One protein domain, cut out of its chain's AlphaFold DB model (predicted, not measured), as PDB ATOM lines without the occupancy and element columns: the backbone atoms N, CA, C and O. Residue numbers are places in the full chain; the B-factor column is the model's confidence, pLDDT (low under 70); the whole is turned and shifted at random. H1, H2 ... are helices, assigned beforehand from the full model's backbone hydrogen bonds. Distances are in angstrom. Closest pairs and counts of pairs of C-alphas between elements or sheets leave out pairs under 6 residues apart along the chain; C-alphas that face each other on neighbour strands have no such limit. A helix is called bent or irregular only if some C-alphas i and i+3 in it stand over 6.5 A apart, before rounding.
ATOM      1  N   ARG A  88     262.545 216.984 267.992       72.25
ATOM      2  CA  ARG A  88     262.158 218.126 267.149       72.25
ATOM      3  C   ARG A  88     260.852 218.773 267.585       72.25
ATOM      4  O   ARG A  88     260.761 219.984 267.507       72.25
ATOM      5  N   ASN A  89     259.897 217.995 268.090       78.12
ATOM      6  CA  ASN A  89     258.587 218.479 268.533       78.12
ATOM      7  C   ASN A  89     258.660 219.434 269.741       78.12
ATOM      8  O   ASN A  89     257.648 219.982 270.158       78.12
ATOM      9  N   LYS A  90     259.851 219.610 270.327       85.75
ATOM     10  CA  LYS A  90     260.126 220.605 271.369       85.75
ATOM     11  C   LYS A  90     260.367 222.011 270.819       85.75
ATOM     12  O   LYS A  90     260.388 222.943 271.611       85.75
ATOM     13  N   PHE A  91     260.613 222.136 269.518       87.19
ATOM     14  CA  PHE A  91     260.922 223.396 268.857       87.19
ATOM     15  C   PHE A  91     259.818 223.745 267.877       87.19
ATOM     16  O   PHE A  91     259.278 222.868 267.194       87.19
ATOM     17  N   GLU A  92     259.522 225.032 267.769       89.44
ATOM     18  CA  GLU A  92     258.619 225.512 266.737       89.44
ATOM     19  C   GLU A  92     259.248 225.371 265.347       89.44
ATOM     20  O   GLU A  92     260.471 225.363 265.174       89.44
ATOM     21  N   GLU A  93     258.402 225.325 264.315       89.38
ATOM     22  CA  GLU A  93     258.867 225.283 262.928       89.38
ATOM     23  C   GLU A  93     259.817 226.447 262.618       89.38
ATOM     24  O   GLU A  93     260.885 226.237 262.036       89.38
ATOM     25  N   ARG A  94     259.476 227.657 263.085       91.25
ATOM     26  CA  ARG A  94     260.318 228.850 262.954       91.25
ATOM     27  C   ARG A  94     261.702 228.634 263.565       91.25
ATOM     28  O   ARG A  94     262.697 228.862 262.887       91.25
ATOM     29  N   GLU A  95     261.783 228.144 264.800       92.12
ATOM     30  CA  GLU A  95     263.062 227.925 265.490       92.12
ATOM     31  C   GLU A  95     263.962 226.937 264.729       92.12
ATOM     32  O   GLU A  95     265.166 227.155 264.588       92.12
ATOM     33  N   LEU A  96     263.388 225.876 264.150       91.94
ATOM     34  CA  LEU A  96     264.142 224.919 263.330       91.94
ATOM     35  C   LEU A  96     264.718 225.557 262.052       91.94
ATOM     36  O   LEU A  96     265.827 225.205 261.621       91.94
ATOM     37  N   LYS A  97     263.989 226.498 261.440       93.50
ATOM     38  CA  LYS A  97     264.474 227.288 260.297       93.50
ATOM     39  C   LYS A  97     265.576 228.258 260.726       93.50
ATOM     40  O   LYS A  97     266.613 228.333 260.071       93.50
ATOM     41  N   GLU A  98     265.429 228.901 261.876       94.12
ATOM     42  CA  GLU A  98     266.445 229.791 262.439       94.12
ATOM     43  C   GLU A  98     267.753 229.053 262.790       94.12
ATOM     44  O   GLU A  98     268.844 229.524 262.454       94.12
ATOM     45  N   PHE A  99     267.673 227.841 263.356       94.31
ATOM     46  CA  PHE A  99     268.850 226.981 263.529       94.31
ATOM     47  C   PHE A  99     269.519 226.644 262.195       94.31
ATOM     48  O   PHE A  99     270.743 226.543 262.131       94.31
ATOM     49  N   SER A 100     268.741 226.475 261.122       93.88
ATOM     50  CA  SER A 100     269.296 226.220 259.789       93.88
ATOM     51  C   SER A 100     270.109 227.405 259.282       93.88
ATOM     52  O   SER A 100     271.209 227.206 258.773       93.88
ATOM     53  N   ILE A 101     269.617 228.630 259.478       94.75
ATOM     54  CA  ILE A 101     270.347 229.844 259.104       94.75
ATOM     55  C   ILE A 101     271.684 229.912 259.835       94.75
ATOM     56  O   ILE A 101     272.730 230.000 259.192       94.75
ATOM     57  N   LEU A 102     271.672 229.827 261.169       94.69
ATOM     58  CA  LEU A 102     272.909 229.912 261.948       94.69
ATOM     59  C   LEU A 102     273.878 228.784 261.584       94.69
ATOM     60  O   LEU A 102     275.075 229.028 261.457       94.69
ATOM     61  N   PHE A 103     273.370 227.576 261.328       94.75
ATOM     62  CA  PHE A 103     274.192 226.462 260.868       94.75
ATOM     63  C   PHE A 103     274.878 226.756 259.525       94.75
ATOM     64  O   PHE A 103     276.061 226.441 259.378       94.75
ATOM     65  N   LEU A 104     274.184 227.365 258.553       94.12
ATOM     66  CA  LEU A 104     274.801 227.765 257.282       94.12
ATOM     67  C   LEU A 104     275.910 228.784 257.506       94.12
ATOM     68  O   LEU A 104     276.997 228.615 256.957       94.12
ATOM     69  N   VAL A 105     275.663 229.800 258.333       94.12
ATOM     70  CA  VAL A 105     276.660 230.837 258.612       94.12
ATOM     71  C   VAL A 105     277.893 230.237 259.282       94.12
ATOM     72  O   VAL A 105     279.013 230.454 258.831       94.12
ATOM     73  N   MET A 106     277.695 229.410 260.310       93.56
ATOM     74  CA  MET A 106     278.780 228.796 261.082       93.56
ATOM     75  C   MET A 106     279.679 227.868 260.254       93.56
ATOM     76  O   MET A 106     280.846 227.685 260.603       93.56
ATOM     77  N   ASN A 107     279.149 227.258 259.190       92.88
ATOM     78  CA  ASN A 107     279.871 226.279 258.375       92.88
ATOM     79  C   ASN A 107     280.405 226.831 257.045       92.88
ATOM     80  O   ASN A 107     281.102 226.090 256.354       92.88
ATOM     81  N   ASN A 108     280.080 228.077 256.678       91.88
ATOM     82  CA  ASN A 108     280.494 228.688 255.408       91.88
ATOM     83  C   ASN A 108     280.893 230.165 255.594       91.88
ATOM     84  O   ASN A 108     280.341 231.076 254.972       91.88
ATOM     85  N   LEU A 109     281.828 230.412 256.509       92.44
ATOM     86  CA  LEU A 109     282.238 231.754 256.932       92.44
ATOM     87  C   LEU A 109     282.751 232.625 255.777       92.44
ATOM     88  O   LEU A 109     282.503 233.826 255.750       92.44
ATOM     89  N   ASP A 110     283.448 232.020 254.820       90.25
ATOM     90  CA  ASP A 110     284.009 232.664 253.633       90.25
ATOM     91  C   ASP A 110     282.937 233.284 252.729       90.25
ATOM     92  O   ASP A 110     283.126 234.383 252.204       90.25
ATOM     93  N   ILE A 111     281.792 232.615 252.592       91.75
ATOM     94  CA  ILE A 111     280.639 233.109 251.831       91.75
ATOM     95  C   ILE A 111     279.994 234.280 252.564       91.75
ATOM     96  O   ILE A 111     279.774 235.356 252.007       91.75
ATOM     97  N   PHE A 112     279.682 234.060 253.839       92.31
ATOM     98  CA  PHE A 112     278.886 234.991 254.622       92.31
ATOM     99  C   PHE A 112     279.655 236.237 255.057       92.31
ATOM    100  O   PHE A 112     279.042 237.272 255.304       92.31
ATOM    101  N   ARG A 113     280.991 236.193 255.059       90.94
ATOM    102  CA  ARG A 113     281.823 237.389 255.224       90.94
ATOM    103  C   ARG A 113     281.614 238.402 254.096       90.94
ATOM    104  O   ARG A 113     281.604 239.596 254.364       90.94
ATOM    105  N   LYS A 114     281.411 237.942 252.856       90.69
ATOM    106  CA  LYS A 114     281.133 238.819 251.701       90.69
ATOM    107  C   LYS A 114     279.703 239.376 251.697       90.69
ATOM    108  O   LYS A 114     279.390 240.208 250.856       90.69
ATOM    109  N   LYS A 115     278.823 238.844 252.552       90.44
ATOM    110  CA  LYS A 115     277.378 239.115 252.571       90.44
ATOM    111  C   LYS A 115     276.871 239.277 254.000       90.44
ATOM    112  O   LYS A 115     275.883 238.660 254.401       90.44
ATOM    113  N   ILE A 116     277.599 240.051 254.793       89.88
ATOM    114  CA  ILE A 116     277.338 240.172 256.226       89.88
ATOM    115  C   ILE A 116     276.036 240.932 256.511       89.88
ATOM    116  O   ILE A 116     275.399 240.722 257.548       89.88
ATOM    117  N   GLU A 117     275.601 241.758 255.561       89.81
ATOM    118  CA  GLU A 117     274.328 242.472 255.574       89.81
ATOM    119  C   GLU A 117     273.162 241.484 255.690       89.81
ATOM    120  O   GLU A 117     272.298 241.656 256.550       89.81
ATOM    121  N   LEU A 118     273.215 240.374 254.937       90.12
ATOM    122  CA  LEU A 118     272.178 239.334 254.950       90.12
ATOM    123  C   LEU A 118     271.977 238.716 256.334       90.12
ATOM    124  O   LEU A 118     270.875 238.295 256.663       90.12
ATOM    125  N   ILE A 119     273.036 238.625 257.140       90.62
ATOM    126  CA  ILE A 119     272.949 238.093 258.506       90.62
ATOM    127  C   ILE A 119     272.439 239.170 259.458       90.62
ATOM    128  O   ILE A 119     271.668 238.888 260.375       90.62
ATOM    129  N   SER A 120     272.886 240.406 259.258       90.44
ATOM    130  CA  SER A 120     272.596 241.524 260.152       90.44
ATOM    131  C   SER A 120     271.099 241.838 260.201       90.44
ATOM    132  O   SER A 120     270.569 242.025 261.299       90.44
ATOM    133  N   GLU A 121     270.425 241.785 259.048       89.88
ATOM    134  CA  GLU A 121     268.984 242.036 258.885       89.88
ATOM    135  C   GLU A 121     268.080 241.026 259.614       89.88
ATOM    136  O   GLU A 121     266.918 241.316 259.890       89.88
ATOM    137  N   ILE A 122     268.589 239.840 259.952       90.31
ATOM    138  CA  ILE A 122     267.768 238.758 260.504       90.31
ATOM    139  C   ILE A 122     267.520 238.976 261.992       90.31
ATOM    140  O   ILE A 122     268.463 239.122 262.771       90.31
ATOM    141  N   VAL A 123     266.260 238.904 262.411       91.50
ATOM    142  CA  VAL A 123     265.869 238.897 263.825       91.50
ATOM    143  C   VAL A 123     265.381 237.497 264.191       91.50
ATOM    144  O   VAL A 123     264.393 237.011 263.644       91.50
ATOM    145  N   PHE A 124     266.100 236.839 265.101       92.69
ATOM    146  CA  PHE A 124     265.726 235.520 265.614       92.69
ATOM    147  C   PHE A 124     264.668 235.643 266.712       92.69
ATOM    148  O   PHE A 124     264.617 236.664 267.401       92.69
ATOM    149  N   SER A 125     263.851 234.610 266.909       89.12
ATOM    150  CA  SER A 125     262.822 234.591 267.958       89.12
ATOM    151  C   SER A 125     263.414 234.538 269.370       89.12
ATOM    152  O   SER A 125     262.785 234.988 270.322       89.12
ATOM    153  N   ASN A 126     264.629 233.998 269.512       89.88
ATOM    154  CA  ASN A 126     265.289 233.787 270.795       89.88
ATOM    155  C   ASN A 126     266.421 234.799 271.040       89.88
ATOM    156  O   ASN A 126     267.367 234.907 270.253       89.88
ATOM    157  N   ASP A 127     266.391 235.470 272.191       91.62
ATOM    158  CA  ASP A 127     267.420 236.429 272.606       91.62
ATOM    159  C   ASP A 127     268.828 235.823 272.651       91.62
ATOM    160  O   ASP A 127     269.789 236.462 272.219       91.62
ATOM    161  N   LYS A 128     268.968 234.563 273.090       92.25
ATOM    162  CA  LYS A 128     270.264 233.862 273.103       92.25
ATOM    163  C   LYS A 128     270.827 233.683 271.691       92.25
ATOM    164  O   LYS A 128     272.039 233.763 271.494       92.25
ATOM    165  N   MET A 129     269.960 233.460 270.702       92.19
ATOM    166  CA  MET A 129     270.358 233.331 269.297       92.19
ATOM    167  C   MET A 129     270.726 234.686 268.697       92.19
ATOM    168  O   MET A 129     271.705 234.770 267.959       92.19
ATOM    169  N   ASN A 130     270.010 235.755 269.055       94.31
ATOM    170  CA  ASN A 130     270.375 237.117 268.663       94.31
ATOM    171  C   ASN A 130     271.708 237.566 269.282       94.31
ATOM    172  O   ASN A 130     272.513 238.207 268.603       94.31
ATOM    173  N   ASP A 131     271.977 237.211 270.539       94.31
ATOM    174  CA  ASP A 131     273.264 237.466 271.193       94.31
ATOM    175  C   ASP A 131     274.401 236.700 270.499       94.31
ATOM    176  O   ASP A 131     275.416 237.282 270.102       94.31
ATOM    177  N   PHE A 132     274.192 235.407 270.233       94.62
ATOM    178  CA  PHE A 132     275.144 234.601 269.474       94.62
ATOM    179  C   PHE A 132     275.370 235.145 268.054       94.62
ATOM    180  O   PHE A 132     276.515 235.220 267.610       94.62
ATOM    181  N   LYS A 133     274.319 235.604 267.360       94.75
ATOM    182  CA  LYS A 133     274.417 236.263 266.047       94.75
ATOM    183  C   LYS A 133     275.373 237.452 266.093       94.75
ATOM    184  O   LYS A 133     276.244 237.556 265.235       94.75
ATOM    185  N   LYS A 134     275.248 238.332 267.094       94.19
ATOM    186  CA  LYS A 134     276.147 239.492 267.257       94.19
ATOM    187  C   LYS A 134     277.597 239.043 267.420       94.19
ATOM    188  O   LYS A 134     278.483 239.571 266.749       94.19
ATOM    189  N   LYS A 135     277.844 238.029 268.256       94.00
ATOM    190  CA  LYS A 135     279.187 237.454 268.428       94.00
ATOM    191  C   LYS A 135     279.718 236.848 267.125       94.00
ATOM    192  O   LYS A 135     280.888 237.043 266.807       94.00
ATOM    193  N   LEU A 136     278.870 236.162 266.361       92.94
ATOM    194  CA  LEU A 136     279.217 235.540 265.083       92.94
ATOM    195  C   LEU A 136     279.530 236.577 263.994       92.94
ATOM    196  O   LEU A 136     280.486 236.398 263.247       92.94
ATOM    197  N   ILE A 137     278.789 237.686 263.936       93.38
ATOM    198  CA  ILE A 137     279.086 238.822 263.048       93.38
ATOM    199  C   ILE A 137     280.454 239.415 263.398       93.38
ATOM    200  O   ILE A 137     281.304 239.554 262.521       93.38
ATOM    201  N   ASN A 138     280.711 239.680 264.683       92.06
ATOM    202  CA  ASN A 138     282.022 240.158 265.125       92.06
ATOM    203  C   ASN A 138     283.132 239.166 264.750       92.06
ATOM    204  O   ASN A 138     284.192 239.569 264.288       92.06
ATOM    205  N   TYR A 139     282.875 237.864 264.891       91.25
ATOM    206  CA  TYR A 139     283.804 236.808 264.498       91.25
ATOM    207  C   TYR A 139     284.109 236.811 262.989       91.25
ATOM    208  O   TYR A 139     285.264 236.646 262.602       91.25
ATOM    209  N   LEU A 140     283.103 237.042 262.138       89.31
ATOM    210  CA  LEU A 140     283.268 237.134 260.684       89.31
ATOM    211  C   LEU A 140     284.134 238.327 260.256       89.31
ATOM    212  O   LEU A 140     284.861 238.204 259.269       89.31
ATOM    213  N   LEU A 141     284.079 239.439 260.995       90.06
ATOM    214  CA  LEU A 141     284.825 240.672 260.713       90.06
ATOM    215  C   LEU A 141     286.299 240.623 261.144       90.06
ATOM    216  O   LEU A 141     287.102 241.417 260.665       90.06
ATOM    217  N   LEU A 142     286.678 239.705 262.036       89.38
ATOM    218  CA  LEU A 142     288.048 239.612 262.539       89.38
ATOM    219  C   LEU A 142     288.997 239.015 261.490       89.38
ATOM    220  O   LEU A 142     288.919 237.824 261.179       89.38
ATOM    221  N   GLU A 143     289.962 239.818 261.033       83.94
ATOM    222  CA  GLU A 143     290.962 239.448 260.013       83.94
ATOM    223  C   GLU A 143     291.714 238.149 260.338       83.94
ATOM    224  O   GLU A 143     291.944 237.319 259.459       83.94
ATOM    225  N   LYS A 144     292.003 237.898 261.623       83.56
ATOM    226  CA  LYS A 144     292.687 236.673 262.090       83.56
ATOM    227  C   LYS A 144     291.977 235.362 261.733       83.56
ATOM    228  O   LYS A 144     292.570 234.293 261.850       83.56
ATOM    229  N   PHE A 145     290.700 235.416 261.359       84.25
ATOM    230  CA  PHE A 145     289.899 234.240 261.025       84.25
ATOM    231  C   PHE A 145     289.562 234.163 259.538       84.25
ATOM    232  O   PHE A 145     288.660 233.412 259.150       84.25
ATOM    233  N   PHE A 146     290.262 234.923 258.688       83.31
ATOM    234  CA  PHE A 146     289.887 235.026 257.284       83.31
ATOM    235  C   PHE A 146     290.040 233.724 256.500       83.31
ATOM    236  O   PHE A 146     289.163 233.396 255.700       83.31
ATOM    237  N   ASP A 147     291.032 232.917 256.855       84.06
ATOM    238  CA  ASP A 147     291.310 231.637 256.198       84.06
ATOM    239  C   ASP A 147     290.361 230.502 256.623       84.06
ATOM    240  O   ASP A 147     290.381 229.403 256.059       84.06
ATOM    241  N   ARG A 148     289.519 230.726 257.641       85.69
ATOM    242  CA  ARG A 148     288.636 229.693 258.190       85.69
ATOM    243  C   ARG A 148     287.330 229.621 257.405       85.69
ATOM    244  O   ARG A 148     286.631 230.616 257.257       85.69
ATOM    245  N   LYS A 149     286.958 228.409 256.987       87.44
ATOM    246  CA  LYS A 149     285.661 228.124 256.340       87.44
ATOM    247  C   LYS A 149     284.530 227.851 257.333       87.44
ATOM    248  O   LYS A 149     283.369 228.073 257.021       87.44
ATOM    249  N   LYS A 150     284.863 227.379 258.534       90.75
ATOM    250  CA  LYS A 150     283.914 227.061 259.608       90.75
ATOM    251  C   LYS A 150     284.399 227.624 260.937       90.75
ATOM    252  O   LYS A 150     285.603 227.825 261.106       90.75
ATOM    253  N   ILE A 151     283.481 227.826 261.878       90.31
ATOM    254  CA  ILE A 151     283.842 228.243 263.237       90.31
ATOM    255  C   ILE A 151     284.707 227.181 263.930       90.31
ATOM    256  O   ILE A 151     284.543 225.980 263.685       90.31
ATOM    257  N   ASN A 152     285.596 227.620 264.821       88.00
ATOM    258  CA  ASN A 152     286.179 226.744 265.834       88.00
ATOM    259  C   ASN A 152     285.495 227.006 267.177       88.00
ATOM    260  O   ASN A 152     285.289 228.161 267.537       88.00
ATOM    261  N   LEU A 153     285.150 225.945 267.908       86.06
ATOM    262  CA  LEU A 153     284.454 226.050 269.193       86.06
ATOM    263  C   LEU A 153     285.310 226.759 270.249       86.06
ATOM    264  O   LEU A 153     284.771 227.525 271.040       86.06
ATOM    265  N   ASP A 154     286.632 226.576 270.199       86.62
ATOM    266  CA  ASP A 154     287.576 227.172 271.157       86.62
ATOM    267  C   ASP A 154     287.648 228.705 271.075       86.62
ATOM    268  O   ASP A 154     288.145 229.354 271.992       86.62
ATOM    269  N   ASP A 155     287.174 229.310 269.979       87.06
ATOM    270  CA  ASP A 155     287.187 230.769 269.838       87.06
ATOM    271  C   ASP A 155     285.993 231.452 270.533       87.06
ATOM    272  O   ASP A 155     285.901 232.685 270.532       87.06
ATOM    273  N   PHE A 156     285.049 230.672 271.065       89.62
ATOM    274  CA  PHE A 156     283.814 231.168 271.663       89.62
ATOM    275  C   PHE A 156     283.801 230.924 273.173       89.62
ATOM    276  O   PHE A 156     284.312 229.932 273.679       89.62
ATOM    277  N   GLU A 157     283.183 231.853 273.900       90.44
ATOM    278  CA  GLU A 157     282.969 231.734 275.343       90.44
ATOM    279  C   GLU A 157     282.037 230.552 275.661       90.44
ATOM    280  O   GLU A 157     281.098 230.279 274.908       90.44
ATOM    281  N   GLU A 158     282.233 229.905 276.815       88.75
ATOM    282  CA  GLU A 158     281.473 228.711 277.229       88.75
ATOM    283  C   GLU A 158     279.950 228.910 277.181       88.75
ATOM    284  O   GLU A 158     279.216 228.004 276.787       88.75
ATOM    285  N   ARG A 159     279.467 230.126 277.471       89.88
ATOM    286  CA  ARG A 159     278.042 230.495 277.393       89.88
ATOM    287  C   ARG A 159     277.401 230.244 276.021       89.88
ATOM    288  O   ARG A 159     276.186 230.079 275.940       89.88
ATOM    289  N   TYR A 160     278.186 230.234 274.942       91.56
ATOM    290  CA  TYR A 160     277.693 229.992 273.584       91.56
ATOM    291  C   TYR A 160     277.740 228.516 273.183       91.56
ATOM    292  O   TYR A 160     277.109 228.140 272.195       91.56
ATOM    293  N   MET A 161     278.420 227.660 273.952       90.69
ATOM    294  CA  MET A 161     278.553 226.237 273.634       90.69
ATOM    295  C   MET A 161     277.203 225.527 273.612       90.69
ATOM    296  O   MET A 161     276.946 224.721 272.720       90.69
ATOM    297  N   GLU A 162     276.305 225.861 274.543       89.94
ATOM    298  CA  GLU A 162     274.944 225.318 274.562       89.94
ATOM    299  C   GLU A 162     274.187 225.648 273.270       89.94
ATOM    300  O   GLU A 162     273.604 224.760 272.646       89.94
ATOM    301  N   VAL A 163     274.246 226.908 272.831       91.38
ATOM    302  CA  VAL A 163     273.572 227.392 271.618       91.38
ATOM    303  C   VAL A 163     274.166 226.730 270.374       91.38
ATOM    304  O   VAL A 163     273.430 226.224 269.528       91.38
ATOM    305  N   ILE A 164     275.495 226.661 270.285       92.56
ATOM    306  CA  ILE A 164     276.196 226.012 269.175       92.56
ATOM    307  C   ILE A 164     275.833 224.524 269.095       92.56
ATOM    308  O   ILE A 164     275.527 224.013 268.014       92.56
ATOM    309  N   ASN A 165     275.808 223.827 270.231       91.38
ATOM    310  CA  ASN A 165     275.416 222.422 270.296       91.38
ATOM    311  C   ASN A 165     273.950 222.222 269.910       91.38
ATOM    312  O   ASN A 165     273.631 221.257 269.209       91.38
ATOM    313  N   LEU A 166     273.066 223.140 270.305       90.62
ATOM    314  CA  LEU A 166     271.656 223.111 269.938       90.62
ATOM    315  C   LEU A 166     271.474 223.234 268.420       90.62
ATOM    316  O   LEU A 166     270.792 222.404 267.814       90.62
ATOM    317  N   ILE A 167     272.156 224.194 267.793       91.50
ATOM    318  CA  ILE A 167     272.165 224.392 266.337       91.50
ATOM    319  C   ILE A 167     272.699 223.131 265.635       91.50
ATOM    320  O   ILE A 167     272.032 222.531 264.781       91.50
ATOM    321  N   ASN A 168     273.864 222.649 266.070       90.12
ATOM    322  CA  ASN A 168     274.519 221.456 265.531       90.12
ATOM    323  C   ASN A 168     273.756 220.156 265.792       90.12
ATOM    324  O   ASN A 168     274.020 219.168 265.106       90.12
ATOM    325  N   SER A 169     272.775 220.132 266.701       87.06
ATOM    326  CA  SER A 169     271.932 218.960 267.004       87.06
ATOM    327  C   SER A 169     270.568 219.013 266.320       87.06
ATOM    328  O   SER A 169     270.111 217.993 265.804       87.06
ATOM    329  N   ASN A 170     270.028 220.213 266.088       88.50
ATOM    330  CA  ASN A 170     268.648 220.364 265.622       88.50
ATOM    331  C   ASN A 170     268.475 220.934 264.208       88.50
ATOM    332  O   ASN A 170     267.418 220.697 263.637       88.50
ATOM    333  N   ALA A 171     269.486 221.563 263.589       87.88
ATOM    334  CA  ALA A 171     269.342 222.106 262.230       87.88
ATOM    335  C   ALA A 171     268.951 221.020 261.186       87.88
ATOM    336  O   ALA A 171     269.719 220.068 260.978       87.88
ATOM    337  N   PRO A 172     267.788 221.133 260.510       84.06
ATOM    338  CA  PRO A 172     267.333 220.169 259.499       84.06
ATOM    339  C   PRO A 172     268.256 220.019 258.281       84.06
ATOM    340  O   PRO A 172     268.388 218.929 257.728       84.06
ATOM    341  N   ILE A 173     268.933 221.094 257.886       84.88
ATOM    342  CA  ILE A 173     269.703 221.178 256.636       84.88
ATOM    343  C   ILE A 173     271.052 220.439 256.638       84.88
ATOM    344  O   ILE A 173     271.724 220.387 255.610       84.88
ATOM    345  N   LYS A 174     271.467 219.840 257.762       83.62
ATOM    346  CA  LYS A 174     272.777 219.166 257.890       83.62
ATOM    347  C   LYS A 174     273.021 218.083 256.851       83.62
ATOM    348  O   LYS A 174     274.162 217.828 256.476       83.62
ATOM    349  N   ALA A 175     271.951 217.417 256.426       76.81
ATOM    350  CA  ALA A 175     272.026 216.379 255.410       76.81
ATOM    351  C   ALA A 175     272.241 216.955 253.999       76.81
ATOM    352  O   ALA A 175     272.843 216.289 253.165       76.81
ATOM    353  N   ILE A 176     271.766 218.179 253.745       75.88
ATOM    354  CA  ILE A 176     271.659 218.786 252.409       75.88
ATOM    355  C   ILE A 176     272.822 219.753 252.131       75.88
ATOM    356  O   ILE A 176     273.201 219.948 250.981       75.88
ATOM    357  N   HIS A 177     273.418 220.331 253.179       77.44
ATOM    358  CA  HIS A 177     274.495 221.325 253.078       77.44
ATOM    359  C   HIS A 177     275.811 220.783 252.485       77.44
ATOM    360  O   HIS A 177     276.559 221.536 251.864       77.44
ATOM    361  N   LYS A 178     276.119 219.490 252.649       80.19
ATOM    362  CA  LYS A 178     277.417 218.937 252.226       80.19
ATOM    363  C   LYS A 178     277.607 219.021 250.703       80.19
ATOM    364  O   LYS A 178     276.713 218.658 249.946       80.19
ATOM    365  N   ASN A 179     278.816 219.402 250.277       79.56
ATOM    366  CA  ASN A 179     279.254 219.478 248.872       79.56
ATOM    367  C   ASN A 179     278.468 220.474 247.997       79.56
ATOM    368  O   ASN A 179     278.370 220.281 246.786       79.56
ATOM    369  N   LYS A 180     277.911 221.527 248.600       87.00
ATOM    370  CA  LYS A 180     277.221 222.604 247.888       87.00
ATOM    371  C   LYS A 180     278.171 223.730 247.495       87.00
ATOM    372  O   LYS A 180     279.113 224.042 248.222       87.00
ATOM    373  N   SER A 181     277.919 224.320 246.333       90.12
ATOM    374  CA  SER A 181     278.618 225.512 245.846       90.12
ATOM    375  C   SER A 181     278.169 226.778 246.588       90.12
ATOM    376  O   SER A 181     277.126 226.795 247.242       90.12
ATOM    377  N   GLU A 182     278.943 227.863 246.468       88.44
ATOM    378  CA  GLU A 182     278.625 229.147 247.112       88.44
ATOM    379  C   GLU A 182     277.234 229.665 246.711       88.44
ATOM    380  O   GLU A 182     276.451 230.087 247.563       88.44
ATOM    381  N   THR A 183     276.886 229.555 245.427       90.56
ATOM    382  CA  THR A 183     275.583 229.971 244.894       90.56
ATOM    383  C   THR A 183     274.437 229.140 245.460       90.56
ATOM    384  O   THR A 183     273.435 229.707 245.888       90.56
ATOM    385  N   GLU A 184     274.583 227.815 245.526       91.31
ATOM    386  CA  GLU A 184     273.573 226.934 246.120       91.31
ATOM    387  C   GLU A 184     273.368 227.219 247.612       91.31
ATOM    388  O   GLU A 184     272.234 227.219 248.080       91.31
ATOM    389  N   ILE A 185     274.439 227.500 248.361       91.62
ATOM    390  CA  ILE A 185     274.343 227.839 249.789       91.62
ATOM    391  C   ILE A 185     273.527 229.119 249.989       91.62
ATOM    392  O   ILE A 185     272.677 229.174 250.876       91.62
ATOM    393  N   ILE A 186     273.741 230.127 249.140       92.06
ATOM    394  CA  ILE A 186     272.976 231.380 249.173       92.06
ATOM    395  C   ILE A 186     271.511 231.148 248.775       92.06
ATOM    396  O   ILE A 186     270.622 231.741 249.381       92.06
ATOM    397  N   LEU A 187     271.241 230.288 247.787       92.38
ATOM    398  CA  LEU A 187     269.869 229.937 247.405       92.38
ATOM    399  C   LEU A 187     269.129 229.270 248.564       92.38
ATOM    400  O   LEU A 187     268.062 229.743 248.942       92.38
ATOM    401  N   ILE A 188     269.738 228.258 249.191       92.19
ATOM    402  CA  ILE A 188     269.170 227.577 250.363       92.19
ATOM    403  C   ILE A 188     268.927 228.581 251.496       92.19
ATOM    404  O   ILE A 188     267.878 228.561 252.133       92.19
ATOM    405  N   PHE A 189     269.877 229.483 251.750       93.50
ATOM    406  CA  PHE A 189     269.720 230.528 252.759       93.50
ATOM    407  C   PHE A 189     268.502 231.419 252.477       93.50
ATOM    408  O   PHE A 189     267.670 231.621 253.358       93.50
ATOM    409  N   ASN A 190     268.364 231.915 251.246       93.19
ATOM    410  CA  ASN A 190     267.250 232.781 250.854       93.19
ATOM    411  C   ASN A 190     265.902 232.049 250.885       93.19
ATOM    412  O   ASN A 190     264.895 232.639 251.277       93.19
ATOM    413  N   GLU A 191     265.873 230.771 250.505       93.31
ATOM    414  CA  GLU A 191     264.687 229.922 250.630       93.31
ATOM    415  C   GLU A 191     264.233 229.830 252.088       93.31
ATOM    416  O   GLU A 191     263.070 230.108 252.378       93.31
ATOM    417  N   ILE A 192     265.154 229.553 253.017       93.12
ATOM    418  CA  ILE A 192     264.839 229.474 254.451       93.12
ATOM    419  C   ILE A 192     264.321 230.820 254.977       93.12
ATOM    420  O   ILE A 192     263.370 230.853 255.756       93.12
ATOM    421  N   ILE A 193     264.899 231.941 254.541       92.75
ATOM    422  CA  ILE A 193     264.420 233.280 254.918       92.75
ATOM    423  C   ILE A 193     262.993 233.522 254.430       92.75
ATOM    424  O   ILE A 193     262.160 234.036 255.177       92.75
ATOM    425  N   ASN A 194     262.693 233.140 253.191       92.50
ATOM    426  CA  ASN A 194     261.345 233.268 252.649       92.50
ATOM    427  C   ASN A 194     260.350 232.379 253.403       92.50
ATOM    428  O   ASN A 194     259.235 232.818 253.672       92.50
ATOM    429  N   GLU A 195     260.744 231.168 253.795       92.06
ATOM    430  CA  GLU A 195     259.919 230.302 254.641       92.06
ATOM    431  C   GLU A 195     259.643 230.931 256.014       92.06
ATOM    432  O   GLU A 195     258.495 230.931 256.452       92.06
ATOM    433  N   ILE A 196     260.644 231.533 256.668       91.81
ATOM    434  CA  ILE A 196     260.443 232.246 257.943       91.81
ATOM    435  C   ILE A 196     259.444 233.392 257.773       91.81
ATOM    436  O   ILE A 196     258.511 233.501 258.567       91.81
ATOM    437  N   LYS A 197     259.578 234.201 256.715       90.88
ATOM    438  CA  LYS A 197     258.633 235.290 256.417       90.88
ATOM    439  C   LYS A 197     257.206 234.778 256.211       90.88
ATOM    440  O   LYS A 197     256.258 235.412 256.666       90.88
ATOM    441  N   LYS A 198     257.038 233.624 255.551       90.88
ATOM    442  CA  LYS A 198     255.723 232.980 255.396       90.88
ATOM    443  C   LYS A 198     255.145 232.563 256.748       90.88
ATOM    444  O   LYS A 198     253.984 232.853 257.007       90.88
ATOM    445  N   ILE A 199     255.954 231.953 257.618       90.38
ATOM    446  CA  ILE A 199     255.532 231.553 258.971       90.38
ATOM    447  C   ILE A 199     255.116 232.780 259.800       90.38
ATOM    448  O   ILE A 199     254.083 232.748 260.463       90.38
ATOM    449  N   GLU A 200     255.882 233.872 259.749       89.19
ATOM    450  CA  GLU A 200     255.536 235.125 260.434       89.19
ATOM    451  C   GLU A 200     254.213 235.710 259.948       89.19
ATOM    452  O   GLU A 200     253.370 236.095 260.758       89.19
ATOM    453  N   LEU A 201     254.012 235.742 258.632       89.19
ATOM    454  CA  LEU A 201     252.785 236.253 258.039       89.19
ATOM    455  C   LEU A 201     251.576 235.382 258.411       89.19
ATOM    456  O   LEU A 201     250.519 235.925 258.722       89.19
ATOM    457  N   SER A 202     251.733 234.056 258.453       89.00
ATOM    458  CA  SER A 202     250.694 233.141 258.942       89.00
ATOM    459  C   SER A 202     250.334 233.397 260.405       89.00
ATOM    460  O   SER A 202     249.151 233.515 260.705       89.00
ATOM    461  N   LYS A 203     251.325 233.564 261.292       88.56
ATOM    462  CA  LYS A 203     251.072 233.901 262.704       88.56
ATOM    463  C   LYS A 203     250.359 235.246 262.853       88.56
ATOM    464  O   LYS A 203     249.443 235.358 263.655       88.56
ATOM    465  N   LYS A 204     250.741 236.257 262.060       88.75
ATOM    466  CA  LYS A 204     250.071 237.569 262.075       88.75
ATOM    467  C   LYS A 204     248.607 237.471 261.624       88.75
ATOM    468  O   LYS A 204     247.751 238.166 262.165       88.75
ATOM    469  N   ILE A 205     248.315 236.634 260.627       88.88
ATOM    470  CA  ILE A 205     246.934 236.381 260.192       88.88
ATOM    471  C   ILE A 205     246.138 235.721 261.317       88.88
ATOM    472  O   ILE A 205     245.046 236.190 261.601       88.88
ATOM    473  N   GLU A 206     246.690 234.700 261.973       87.94
ATOM    474  CA  GLU A 206     246.031 233.999 263.085       87.94
ATOM    475  C   GLU A 206     245.698 234.960 264.238       87.94
ATOM    476  O   GLU A 206     244.555 235.022 264.680       87.94
ATOM    477  N   THR A 207     246.645 235.817 264.642       88.75
ATOM    478  CA  THR A 207     246.387 236.825 265.685       88.75
ATOM    479  C   THR A 207     245.301 237.828 265.286       88.75
ATOM    480  O   THR A 207     244.481 238.209 266.114       88.75
ATOM    481  N   LEU A 208     245.268 238.247 264.016       87.00
ATOM    482  CA  LEU A 208     244.232 239.157 263.519       87.00
ATOM    483  C   LEU A 208     242.870 238.463 263.390       87.00
ATOM    484  O   LEU A 208     241.845 239.106 263.595       87.00
ATOM    485  N   GLU A 209     242.835 237.174 263.050       86.38
ATOM    486  CA  GLU A 209     241.608 236.371 263.021       86.38
ATOM    487  C   GLU A 209     240.976 236.300 264.417       86.38
ATOM    488  O   GLU A 209     239.772 236.546 264.554       86.38
ATOM    489  N   ASP A 210     241.791 236.067 265.447       86.62
ATOM    490  CA  ASP A 210     241.352 236.071 266.845       86.62
ATOM    491  C   ASP A 210     240.820 237.450 267.270       86.62
ATOM    492  O   ASP A 210     239.731 237.555 267.841       86.62
ATOM    493  N   GLU A 211     241.538 238.530 266.948       86.31
ATOM    494  CA  GLU A 211     241.123 239.900 267.274       86.31
ATOM    495  C   GLU A 211     239.830 240.314 266.556       86.31
ATOM    496  O   GLU A 211     238.928 240.889 267.175       86.31
ATOM    497  N   VAL A 212     239.695 239.991 265.266       86.19
ATOM    498  CA  VAL A 212     238.477 240.250 264.482       86.19
ATOM    499  C   VAL A 212     237.300 239.452 265.036       86.19
ATOM    500  O   VAL A 212     236.190 239.981 265.099       86.19
ATOM    501  N   SER A 213     237.519 238.212 265.486       83.94
ATOM    502  CA  SER A 213     236.462 237.405 266.102       83.94
ATOM    503  C   SER A 213     235.919 238.022 267.395       83.94
ATOM    504  O   SER A 213     234.778 237.731 267.760       83.94
ATOM    505  N   ILE A 214     236.710 238.838 268.096       84.56
ATOM    506  CA  ILE A 214     236.312 239.498 269.346       84.56
ATOM    507  C   ILE A 214     235.696 240.874 269.070       84.56
ATOM    508  O   ILE A 214     234.657 241.208 269.637       84.56
ATOM    509  N   ASN A 215     236.326 241.668 268.199       80.69
ATOM    510  CA  ASN A 215     236.014 243.088 268.042       80.69
ATOM    511  C   ASN A 215     235.118 243.406 266.831       80.69
ATOM    512  O   ASN A 215     234.563 244.500 266.780       80.69
ATOM    513  N   LEU A 216     234.967 242.476 265.870       76.88
ATOM    514  CA  LEU A 216     234.208 242.640 264.613       76.88
ATOM    515  C   LEU A 216     234.508 243.956 263.863       76.88
ATOM    516  O   LEU A 216     233.650 244.498 263.166       76.88
ATOM    517  N   ASP A 217     235.727 244.476 264.008       81.06
ATOM    518  CA  ASP A 217     236.153 245.737 263.407       81.06
ATOM    519  C   ASP A 217     236.391 245.564 261.895       81.06
ATOM    520  O   ASP A 217     237.184 244.729 261.449       81.06
ATOM    521  N   GLU A 218     235.702 246.378 261.096       79.44
ATOM    522  CA  GLU A 218     235.772 246.379 259.633       79.44
ATOM    523  C   GLU A 218     237.174 246.748 259.109       79.44
ATOM    524  O   GLU A 218     237.602 246.269 258.049       79.44
ATOM    525  N   THR A 219     237.925 247.554 259.867       84.00
ATOM    526  CA  THR A 219     239.297 247.944 259.512       84.00
ATOM    527  C   THR A 219     240.271 246.773 259.664       84.00
ATOM    528  O   THR A 219     241.015 246.474 258.724       84.00
ATOM    529  N   LEU A 220     240.187 246.035 260.776       78.81
ATOM    530  CA  LEU A 220     240.965 244.815 261.019       78.81
ATOM    531  C   LEU A 220     240.607 243.710 260.017       78.81
ATOM    532  O   LEU A 220     241.490 243.037 259.481       78.81
ATOM    533  N   TYR A 221     239.320 243.563 259.683       80.12
ATOM    534  CA  TYR A 221     238.871 242.611 258.665       80.12
ATOM    535  C   TYR A 221     239.464 242.916 257.278       80.12
ATOM    536  O   TYR A 221     239.887 242.011 256.549       80.12
ATOM    537  N   SER A 222     239.545 244.198 256.916       82.81
ATOM    538  CA  SER A 222     240.146 244.634 255.654       82.81
ATOM    539  C   SER A 222     241.656 244.357 255.602       82.81
ATOM    540  O   SER A 222     242.149 243.885 254.572       82.81
ATOM    541  N   GLU A 223     242.388 244.583 256.701       85.25
ATOM    542  CA  GLU A 223     243.817 244.239 256.812       85.25
ATOM    543  C   GLU A 223     244.040 242.722 256.689       85.25
ATOM    544  O   GLU A 223     244.882 242.272 255.905       85.25
ATOM    545  N   LEU A 224     243.235 241.917 257.386       85.31
ATOM    546  CA  LEU A 224     243.278 240.455 257.324       85.31
ATOM    547  C   LEU A 224     243.102 239.939 255.890       85.31
ATOM    548  O   LEU A 224     243.856 239.072 255.431       85.31
ATOM    549  N   LEU A 225     242.146 240.498 255.139       84.44
ATOM    550  CA  LEU A 225     241.905 240.106 253.751       84.44
ATOM    551  C   LEU A 225     243.118 240.407 252.852       84.44
ATOM    552  O   LEU A 225     243.462 239.606 251.976       84.44
ATOM    553  N   GLN A 226     243.788 241.542 253.076       88.12
ATOM    554  CA  GLN A 226     245.005 241.913 252.351       88.12
ATOM    555  C   GLN A 226     246.160 240.952 252.656       88.12
ATOM    556  O   GLN A 226     246.773 240.430 251.718       88.12
ATOM    557  N   LEU A 227     246.417 240.655 253.934       85.69
ATOM    558  CA  LEU A 227     247.484 239.736 254.350       85.69
ATOM    559  C   LEU A 227     247.251 238.316 253.819       85.69
ATOM    560  O   LEU A 227     248.162 237.687 253.276       85.69
ATOM    561  N   ARG A 228     246.009 237.823 253.854       83.88
ATOM    562  CA  ARG A 228     245.660 236.507 253.296       83.88
ATOM    563  C   ARG A 228     245.898 236.431 251.787       83.88
ATOM    564  O   ARG A 228     246.328 235.397 251.271       83.88
ATOM    565  N   ASN A 229     245.631 237.517 251.066       84.06
ATOM    566  CA  ASN A 229     245.913 237.597 249.635       84.06
ATOM    567  C   ASN A 229     247.418 237.626 249.339       84.06
ATOM    568  O   ASN A 229     247.837 237.051 248.335       84.06
ATOM    569  N   GLN A 230     248.233 238.234 250.207       81.25
ATOM    570  CA  GLN A 230     249.694 238.170 250.106       81.25
ATOM    571  C   GLN A 230     250.208 236.739 250.311       81.25
ATOM    572  O   GLN A 230     250.999 236.270 249.495       81.25
ATOM    573  N   LEU A 231     249.692 236.007 251.310       80.25
ATOM    574  CA  LEU A 231     250.069 234.607 251.552       80.25
ATOM    575  C   LEU A 231     249.762 233.700 250.351       80.25
ATOM    576  O   LEU A 231     250.555 232.832 250.013       80.25
ATOM    577  N   LYS A 232     248.620 233.904 249.682       77.94
ATOM    578  CA  LYS A 232     248.212 233.101 248.514       77.94
ATOM    579  C   LYS A 232     249.050 233.356 247.259       77.94
ATOM    580  O   LYS A 232     249.021 232.536 246.346       77.94
ATOM    581  N   ARG A 233     249.714 234.510 247.168       62.78
ATOM    582  CA  ARG A 233     250.495 234.919 245.990       62.78
ATOM    583  C   ARG A 233     251.970 234.507 246.064       62.78
ATOM    584  O   ARG A 233     252.633 234.597 245.036       62.78
ATOM    585  N   GLY A 234     252.472 234.093 247.231       52.31
ATOM    586  CA  GLY A 234     253.883 233.748 247.461       52.31
ATOM    587  C   GLY A 234     254.129 232.271 247.705       52.31
ATOM    588  O   GLY A 234     255.167 231.758 247.237       52.31
TER     589      GLY A 234
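This is residues 88 to 234 of the 234 residues of an uncharacterized protein of Pelagibacterales bacterium (UniProt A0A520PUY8). A head of helices with a long helical hairpin for an arm: H1 runs through the middle of the head among H4, H5, H6 and the first part of H7, while the later part of H7 runs on beyond the head and H8 folds back along it. H2 and H3, both short, pack on H4, and residues 214 to 219 stick out at the arm's far tip. The printed part has 147 residues with eight named helices, H1 to H8 in chain order, and no named strand; the class is all helix. The whole is loose, with a radius of gyration of the C-alphas of 18.1 A, and elongated, spanning 58 by 32 by 27 A.

H1, residues 93 to 107, is a hub that touches three helices, as does H4, residues 127 to 141. H1 and H4 are close but not clearly touching, the closest C-alphas, of Leu 102 and Lys 133, being 7.7 A apart. H2, residues 109 to 113, touches H4 at Arg 113 and Leu 140, whose C-alphas are 5.7 A apart. H3, residues 116 to 120, touches H4 too, closest at the C-alphas of Ile 116 and Ile 137, 7.2 A. H5, residues 158 to 170, touches H4 about perpendicular at 80 degrees, closest at the C-alphas of Phe 132 and Tyr 160, 6.7 A. With residues 166 to 170 alone H5 touches H1, closest at the C-alphas of Phe 99 and Ile 167, 5.1 A, at a steep tilt of 68 degrees, only just short of about perpendicular. H6, residues 172 to 175, touches H1, closest at the C-alphas of Ser 100 and Ile 173, 6.0 A. H7, residues 182 to 215, touches H1 with residues 185 to 199 alone, closest at the C-alphas of Arg 94 and Ile 196, 6.1 A, at a shallow tilt of 23 degrees, opposite ways. H7 and H8, residues 218 to 233, form a hairpin at a shallow tilt of 26 degrees, closest at the C-alphas of Ile 205 and Leu 224, 6.2 A. H8 and H1 are apart. Each O i to N i+4 pair is within hydrogen-bond range in H1, H2, H3, H4, H7 and H8, and 7 of 9 are in H5; H6 is too short for such a pair.

H1 begins at C-alpha 93, (258.867, 225.283, 262.928), and is 21.5 A long, as is H4. H5 is 19.2 A long and only just irregular, with C-alphas 159 and 162 6.7 A apart; H6 is irregular, with C-alphas 172 and 175 7.3 A apart. H7 runs 49.5 A to C-alpha 215 at (236.014, 243.088, 268.042). H8, 23.1 A, ends at C-alpha 233, (250.495, 234.919, 245.990).

The two C-alphas farthest apart, of Lys 144 and Leu 216, are 58.8 A apart. The printed part has no cut and ends at the chain's last residue, 234. The link from H4 to H5, residues 142 to 157, is long. Mean pLDDT of the printed part is 88.2; residues 233 to 234 are under 70.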